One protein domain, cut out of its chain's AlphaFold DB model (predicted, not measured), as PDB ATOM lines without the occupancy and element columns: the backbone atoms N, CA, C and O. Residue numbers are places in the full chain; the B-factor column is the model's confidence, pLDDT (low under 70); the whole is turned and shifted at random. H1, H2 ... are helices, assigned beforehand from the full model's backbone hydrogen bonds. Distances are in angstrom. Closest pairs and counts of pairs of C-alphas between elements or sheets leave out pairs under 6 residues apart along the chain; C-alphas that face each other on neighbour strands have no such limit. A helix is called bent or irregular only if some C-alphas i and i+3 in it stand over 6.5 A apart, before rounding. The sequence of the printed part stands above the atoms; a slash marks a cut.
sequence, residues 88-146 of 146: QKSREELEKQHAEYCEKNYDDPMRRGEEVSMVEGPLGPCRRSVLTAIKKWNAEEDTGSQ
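AT A GLANCE: This is residues 88 to 146 of the 146 residues of an uncharacterized protein of Hyphomicrobium sp. xq (UniProt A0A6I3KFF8). One long helix, H1, has the unnamed stretch after it folded back along it, and a second, shorter helix, H2, sticks out from this body as a free arm, with residues 129 to 146 standing free. The folded-back stretch holds a small turn, where residues 120 to 121 pair with residues 124 to 125, antiparallel. The printed part has 59 residues with two named helices, H1 then H2 along the chain, and no named strand; its class is all helix. It is loose, with a radius of gyration of the C-alphas of 13.4 A, and only just flat, spanning 42 by 28 by 15 A.

IN THESE COORDINATES: Find C-alpha 91 at (103.087, 133.600, 102.219); from there H1, residues 91 to 112, runs 30.5 A to C-alpha 112 at (105.528, 163.304, 95.567). H1 is neither bent nor irregular, but only just: C-alphas 105 and 108 are 6.3 A apart. Look next at H2, residues 130 to 144, which runs 21.4 A and ends at C-alpha 144 at (82.256, 138.817, 107.609).

HOW THE PARTS SIT: Begin at H1 and look outward to H2: the two are apart, with no C-alpha of the one within 8 A of the other. In the backbones, 16 of 18 O i to N i+4 pairs are within hydrogen-bond range in H1, and 10 of 11 in H2.

THE WHOLE: The two C-alphas farthest apart are those of Glu 114 and Gln 146, at 42.8 A. Without the free stretch, the body has 41 residues and spans 37 by 14 by 12 A. The link from H1 to H2, residues 113 to 129, is long. The printed part has no cut and ends at Gln 146, the chain's last residue. Read the B-factor column for the confidence: the mean pLDDT of the printed part is 80.4, and residues 88 to 89 and 140 to 146 are under 70.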
ATOM      1  N   GLN A  88     110.656 128.384 101.881       66.12
ATOM      2  CA  GLN A  88     109.798 128.265 103.064       66.12
ATOM      3  C   GLN A  88     109.369 129.601 103.674       66.12
ATOM      4  O   GLN A  88     108.613 129.593 104.648       66.12
ATOM      5  N   LYS A  89     109.798 130.749 103.128       68.56
ATOM      6  CA  LYS A  89     109.217 132.036 103.532       68.56
ATOM      7  C   LYS A  89     107.698 131.932 103.418       68.56
ATOM      8  O   LYS A  89     107.165 131.681 102.337       68.56
ATOM      9  N   SER A  90     107.015 132.060 104.555       75.44
ATOM     10  CA  SER A  90     105.568 131.923 104.596       75.44
ATOM     11  C   SER A  90     104.951 132.974 103.675       75.44
ATOM     12  O   SER A  90     105.484 134.073 103.505       75.44
ATOM     13  N   ARG A  91     103.815 132.641 103.060       78.38
ATOM     14  CA  ARG A  91     103.087 133.600 102.219       78.38
ATOM     15  C   ARG A  91     102.818 134.912 102.955       78.38
ATOM     16  O   ARG A  91     102.919 135.965 102.345       78.38
ATOM     17  N   GLU A  92     102.550 134.836 104.255       80.38
ATOM     18  CA  GLU A  92     102.333 135.997 105.118       80.38
ATOM     19  C   GLU A  92     103.583 136.887 105.228       80.38
ATOM     20  O   GLU A  92     103.482 138.107 105.138       80.38
ATOM     21  N   GLU A  93     104.771 136.296 105.372       85.81
ATOM     22  CA  GLU A  93     106.032 137.043 105.419       85.81
ATOM     23  C   GLU A  93     106.323 137.731 104.078       85.81
ATOM     24  O   GLU A  93     106.707 138.899 104.038       85.81
ATOM     25  N   LEU A  94     106.081 137.039 102.962       86.31
ATOM     26  CA  LEU A  94     106.211 137.635 101.630       86.31
ATOM     27  C   LEU A  94     105.190 138.754 101.393       86.31
ATOM     28  O   LEU A  94     105.516 139.749 100.748       86.31
ATOM     29  N   GLU A  95     103.973 138.613 101.919       86.44
ATOM     30  CA  GLU A  95     102.927 139.637 101.855       86.44
ATOM     31  C   GLU A  95     103.311 140.881 102.666       86.44
ATOM     32  O   GLU A  95     103.168 141.993 102.158       86.44
ATOM     33  N   LYS A  96     103.891 140.713 103.862       89.56
ATOM     34  CA  LYS A  96     104.437 141.818 104.670       89.56
ATOM     35  C   LYS A  96     105.577 142.533 103.955       89.56
ATOM     36  O   LYS A  96     105.515 143.746 103.762       89.56
ATOM     37  N   GLN A  97     106.567 141.780 103.473       91.12
ATOM     38  CA  GLN A  97     107.697 142.335 102.719       91.12
ATOM     39  C   GLN A  97     107.228 143.082 101.468       91.12
ATOM     40  O   GLN A  97     107.779 144.122 101.112       91.12
ATOM     41  N   HIS A  98     106.191 142.574 100.803       90.69
ATOM     42  CA  HIS A  98     105.606 143.236  99.650       90.69
ATOM     43  C   HIS A  98     104.874 144.528 100.012       90.69
ATOM     44  O   HIS A  98     105.095 145.537  99.345       90.69
ATOM     45  N   ALA A  99     104.062 144.528 101.071       89.75
ATOM     46  CA  ALA A  99     103.355 145.719 101.530       89.75
ATOM     47  C   ALA A  99     104.331 146.844 101.912       89.75
ATOM     48  O   ALA A  99     104.208 147.958 101.406       89.75
ATOM     49  N   GLU A 100     105.352 146.531 102.713       92.88
ATOM     50  CA  GLU A 100     106.379 147.500 103.115       92.88
ATOM     51  C   GLU A 100     107.162 148.053 101.921       92.88
ATOM     52  O   GLU A 100     107.508 149.238 101.874       92.88
ATOM     53  N   TYR A 101     107.469 147.193 100.946       93.06
ATOM     54  CA  TYR A 101     108.178 147.604  99.744       93.06
ATOM     55  C   TYR A 101     107.325 148.540  98.884       93.06
ATOM     56  O   TYR A 101     107.827 149.568  98.422       93.06
ATOM     57  N   CYS A 102     106.049 148.210  98.682       91.62
ATOM     58  CA  CYS A 102     105.142 149.023  97.881       91.62
ATOM     59  C   CYS A 102     104.827 150.370  98.543       91.62
ATOM     60  O   CYS A 102     104.808 151.383  97.851       91.62
ATOM     61  N   GLU A 103     104.678 150.426  99.864       90.19
ATOM     62  CA  GLU A 103     104.458 151.694 100.570       90.19
ATOM     63  C   GLU A 103     105.616 152.681 100.323       90.19
ATOM     64  O   GLU A 103     105.410 153.821  99.903       90.19
ATOM     65  N   LYS A 104     106.859 152.214 100.487       91.44
ATOM     66  CA  LYS A 104     108.058 153.060 100.368       91.44
ATOM     67  C   LYS A 104     108.405 153.429  98.926       91.44
ATOM     68  O   LYS A 104     108.854 154.544  98.668       91.44
ATOM     69  N   ASN A 105     108.250 152.490  97.993       90.19
ATOM     70  CA  ASN A 105     108.753 152.643  96.621       90.19
ATOM     71  C   ASN A 105     107.666 152.991  95.604       90.19
ATOM     72  O   ASN A 105     108.003 153.381  94.491       90.19
ATOM     73  N   TYR A 106     106.385 152.857  95.953       89.12
ATOM     74  CA  TYR A 106     105.269 153.218  95.082       89.12
ATOM     75  C   TYR A 106     104.439 154.351  95.690       89.12
ATOM     76  O   TYR A 106     104.354 155.414  95.083       89.12
ATOM     77  N   ASP A 107     103.878 154.178  96.891       87.94
ATOM     78  CA  ASP A 107     102.937 155.161  97.455       87.94
ATOM     79  C   ASP A 107     103.620 156.494  97.819       87.94
ATOM     80  O   ASP A 107     103.124 157.572  97.478       87.94
ATOM     81  N   ASP A 108     104.786 156.442  98.462       89.50
ATOM     82  CA  ASP A 108     105.563 157.632  98.815       89.50
ATOM     83  C   ASP A 108     106.012 158.474  97.601       89.50
ATOM     84  O   ASP A 108     105.746 159.681  97.587       89.50
ATOM     85  N   PRO A 109     106.665 157.900  96.570       89.25
ATOM     86  CA  PRO A 109     106.995 158.631  95.344       89.25
ATOM     87  C   PRO A 109     105.758 159.071  94.553       89.25
ATOM     88  O   PRO A 109     105.739 160.189  94.037       89.25
ATOM     89  N   MET A 110     104.678 158.281  94.537       87.88
ATOM     90  CA  MET A 110     103.414 158.687  93.911       87.88
ATOM     91  C   MET A 110     102.833 159.942  94.572       87.88
ATOM     92  O   MET A 110     102.381 160.856  93.885       87.88
ATOM     93  N   ARG A 111     102.901 160.035  95.906       88.31
ATOM     94  CA  ARG A 111     102.474 161.219  96.667       88.31
ATOM     95  C   ARG A 111     103.350 162.444  96.396       88.31
ATOM     96  O   ARG A 111     102.869 163.568  96.518       88.31
ATOM     97  N   ARG A 112     104.614 162.240  96.017       90.56
ATOM     98  CA  ARG A 112     105.528 163.304  95.567       90.56
ATOM     99  C   ARG A 112     105.355 163.675  94.089       90.56
ATOM    100  O   ARG A 112     105.925 164.674  93.662       90.56
ATOM    101  N   GLY A 113     104.549 162.930  93.328       86.88
ATOM    102  CA  GLY A 113     104.327 163.156  91.896       86.88
ATOM    103  C   GLY A 113     105.416 162.571  90.990       86.88
ATOM    104  O   GLY A 113     105.552 163.006  89.849       86.88
ATOM    105  N   GLU A 114     106.197 161.613  91.489       87.62
ATOM    106  CA  GLU A 114     107.207 160.883  90.717       87.62
ATOM    107  C   GLU A 114     106.561 159.755  89.886       87.62
ATOM    108  O   GLU A 114     105.472 159.261  90.192       87.62
ATOM    109  N   GLU A 115     107.228 159.343  88.806       85.56
ATOM    110  CA  GLU A 115     106.771 158.245  87.950       85.56
ATOM    111  C   GLU A 115     107.109 156.896  88.602       85.56
ATOM    112  O   GLU A 115     108.262 156.614  88.912       85.56
ATOM    113  N   VAL A 116     106.083 156.075  88.849       84.00
ATOM    114  CA  VAL A 116     106.186 154.826  89.633       84.00
ATOM    115  C   VAL A 116     105.605 153.614  88.895       84.00
ATOM    116  O   VAL A 116     105.306 152.583  89.500       84.00
ATOM    117  N   SER A 117     105.379 153.721  87.581       75.12
ATOM    118  CA  SER A 117     104.585 152.740  86.824       75.12
ATOM    119  C   SER A 117     105.256 151.364  86.696       75.12
ATOM    120  O   SER A 117     104.559 150.361  86.517       75.12
ATOM    121  N   MET A 118     106.584 151.318  86.865       81.00
ATOM    122  CA  MET A 118     107.427 150.121  86.747       81.00
ATOM    123  C   MET A 118     107.858 149.527  88.105       81.00
ATOM    124  O   MET A 118     108.703 148.637  88.148       81.00
ATOM    125  N   VAL A 119     107.323 150.001  89.236       86.19
ATOM    126  CA  VAL A 119     107.745 149.507  90.558       86.19
ATOM    127  C   VAL A 119     107.110 148.144  90.856       86.19
ATOM    128  O   VAL A 119     105.891 148.015  91.014       86.19
ATOM    129  N   GLU A 120     107.958 147.120  90.965       86.81
ATOM    130  CA  GLU A 120     107.580 145.739  91.274       86.81
ATOM    131  C   GLU A 120     108.218 145.280  92.585       86.81
ATOM    132  O   GLU A 120     109.394 145.534  92.843       86.81
ATOM    133  N   GLY A 121     107.420 144.621  93.422       87.31
ATOM    134  CA  GLY A 121     107.849 144.041  94.685       87.31
ATOM    135  C   GLY A 121     107.879 142.504  94.655       87.31
ATOM    136  O   GLY A 121     107.613 141.886  93.626       87.31
ATOM    137  N   PRO A 122     108.128 141.867  95.812       85.88
ATOM    138  CA  PRO A 122     108.295 140.415  95.949       85.88
ATOM    139  C   PRO A 122     107.135 139.557  95.420       85.88
ATOM    140  O   PRO A 122     107.347 138.410  95.041       85.88
ATOM    141  N   LEU A 123     105.912 140.096  95.404       86.69
ATOM    142  CA  LEU A 123     104.704 139.412  94.931       86.69
ATOM    143  C   LEU A 123     104.158 139.974  93.607       86.69
ATOM    144  O   LEU A 123     103.051 139.615  93.205       86.69
ATOM    145  N   GLY A 124     104.921 140.831  92.920       87.00
ATOM    146  CA  GLY A 124     104.550 141.422  91.634       87.00
ATOM    147  C   GLY A 124     104.400 142.949  91.668       87.00
ATOM    148  O   GLY A 124     104.917 143.606  92.576       87.00
ATOM    149  N   PRO A 125     103.732 143.549  90.666       89.69
ATOM    150  CA  PRO A 125     103.650 145.000  90.522       89.69
ATOM    151  C   PRO A 125     102.836 145.659  91.647       89.69
ATOM    152  O   PRO A 125     101.723 145.229  91.943       89.69
ATOM    153  N   CYS A 126     103.356 146.756  92.213       89.12
ATOM    154  CA  CYS A 126     102.742 147.486  93.337       89.12
ATOM    155  C   CYS A 126     101.509 148.322  92.951       89.12
ATOM    156  O   CYS A 126     100.821 148.884  93.804       89.12
ATOM    157  N   ARG A 127     101.214 148.425  91.653       85.12
ATOM    158  CA  ARG A 127     100.113 149.243  91.140       85.12
ATOM    159  C   ARG A 127      98.750 148.738  91.611       85.12
ATOM    160  O   ARG A 127      98.446 147.544  91.557       85.12
ATOM    161  N   ARG A 128      97.881 149.680  91.985       79.62
ATOM    162  CA  ARG A 128      96.471 149.428  92.317       79.62
ATOM    163  C   ARG A 128      95.754 148.921  91.060       79.62
ATOM    164  O   ARG A 128      95.347 149.706  90.211       79.62
ATOM    165  N   SER A 129      95.640 147.605  90.907       77.81
ATOM    166  CA  SER A 129      94.934 146.983  89.782       77.81
ATOM    167  C   SER A 129      93.560 146.465  90.210       77.81
ATOM    168  O   SER A 129      93.334 146.175  91.385       77.81
ATOM    169  N   VAL A 130      92.638 146.316  89.250       77.69
ATOM    170  CA  VAL A 130      91.283 145.777  89.491       77.69
ATOM    171  C   VAL A 130      91.345 144.386  90.133       77.69
ATOM    172  O   VAL A 130      90.565 144.082  91.029       77.69
ATOM    173  N   LEU A 131      92.324 143.566  89.745       74.88
ATOM    174  CA  LEU A 131      92.547 142.239  90.323       74.88
ATOM    175  C   LEU A 131      92.929 142.317  91.809       74.88
ATOM    176  O   LEU A 131      92.432 141.533  92.614       74.88
ATOM    177  N   THR A 132      93.759 143.292  92.189       73.69
ATOM    178  CA  THR A 132      94.126 143.534  93.593       73.69
ATOM    179  C   THR A 132      92.920 144.013  94.408       73.69
ATOM    180  O   THR A 132      92.738 143.582  95.545       73.69
ATOM    181  N   ALA A 133      92.063 144.855  93.822       76.62
ATOM    182  CA  ALA A 133      90.836 145.324  94.464       76.62
ATOM    183  C   ALA A 133      89.819 144.188  94.686       76.62
ATOM    184  O   ALA A 133      89.279 144.065  95.780       76.62
ATOM    185  N   ILE A 134      89.622 143.313  93.691       76.81
ATOM    186  CA  ILE A 134      88.740 142.138  93.802       76.81
ATOM    187  C   ILE A 134      89.262 141.156  94.856       76.81
ATOM    188  O   ILE A 134      88.486 140.625  95.645       76.81
ATOM    189  N   LYS A 135      90.582 140.929  94.916       77.31
ATOM    190  CA  LYS A 135      91.186 140.054  95.931       77.31
ATOM    191  C   LYS A 135      90.958 140.578  97.351       77.31
ATOM    192  O   LYS A 135      90.698 139.779  98.243       77.31
ATOM    193  N   LYS A 136      91.024 141.900  97.551       76.31
ATOM    194  CA  LYS A 136      90.708 142.528  98.840       76.31
ATOM    195  C   LYS A 136      89.235 142.328  99.218       76.31
ATOM    196  O   LYS A 136      88.965 141.900 100.331       76.31
ATOM    197  N   TRP A 137      88.321 142.555  98.276       75.56
ATOM    198  CA  TRP A 137      86.881 142.391  98.505       75.56
ATOM    199  C   TRP A 137      86.498 140.946  98.858       75.56
ATOM    200  O   TRP A 137      85.780 140.724  99.825       75.56
ATOM    201  N   ASN A 138      87.050 139.956  98.145       77.69
ATOM    202  CA  ASN A 138      86.825 138.539  98.462       77.69
ATOM    203  C   ASN A 138      87.368 138.151  99.850       77.69
ATOM    204  O   ASN A 138      86.756 137.350 100.543       77.69
ATOM    205  N   ALA A 139      88.500 138.726 100.273       74.25
ATOM    206  CA  ALA A 139      89.046 138.471 101.605       74.25
ATOM    207  C   ALA A 139      88.190 139.092 102.728       74.25
ATOM    208  O   ALA A 139      88.129 138.537 103.821       74.25
ATOM    209  N   GLU A 140      87.525 140.224 102.467       65.56
ATOM    210  CA  GLU A 140      86.618 140.874 103.422       65.56
ATOM    211  C   GLU A 140      85.312 140.072 103.605       65.56
ATOM    212  O   GLU A 140      84.856 139.921 104.742       65.56
ATOM    213  N   GLU A 141      84.751 139.481 102.539       64.12
ATOM    214  CA  GLU A 141      83.544 138.634 102.624       64.12
ATOM    215  C   GLU A 141      83.763 137.342 103.436       64.12
ATOM    216  O   GLU A 141      82.897 136.968 104.233       64.12
ATOM    217  N   ASP A 142      84.939 136.714 103.329       58.56
ATOM    218  CA  ASP A 142      85.291 135.520 104.116       58.56
ATOM    219  C   ASP A 142      85.432 135.817 105.624       58.56
ATOM    220  O   ASP A 142      85.194 134.947 106.462       58.56
ATOM    221  N   THR A 143      85.779 137.055 106.000       60.03
ATOM    222  CA  THR A 143      85.881 137.476 107.413       60.03
ATOM    223  C   THR A 143      84.570 137.993 108.016       60.03
ATOM    224  O   THR A 143      84.481 138.131 109.234       60.03
ATOM    225  N   GLY A 144      83.554 138.270 107.189       48.84
ATOM    226  CA  GLY A 144      82.256 138.817 107.609       48.84
ATOM    227  C   GLY A 144      81.136 137.786 107.794       48.84
ATOM    228  O   GLY A 144      80.066 138.145 108.279       48.84
ATOM    229  N   SER A 145      81.358 136.519 107.429       45.62
ATOM    230  CA  SER A 145      80.433 135.412 107.720       45.62
ATOM    231  C   SER A 145      80.839 134.689 109.005       45.62
ATOM    232  O   SER A 145      81.363 133.575 108.974       45.62
ATOM    233  N   GLN A 146      80.601 135.333 110.147       37.41
ATOM    234  CA  GLN A 146      80.530 134.675 111.452       37.41
ATOM    235  C   GLN A 146      79.469 135.345 112.319       37.41
ATOM    236  O   GLN A 146      79.468 136.595 112.383       37.41
TER     237      GLN A 146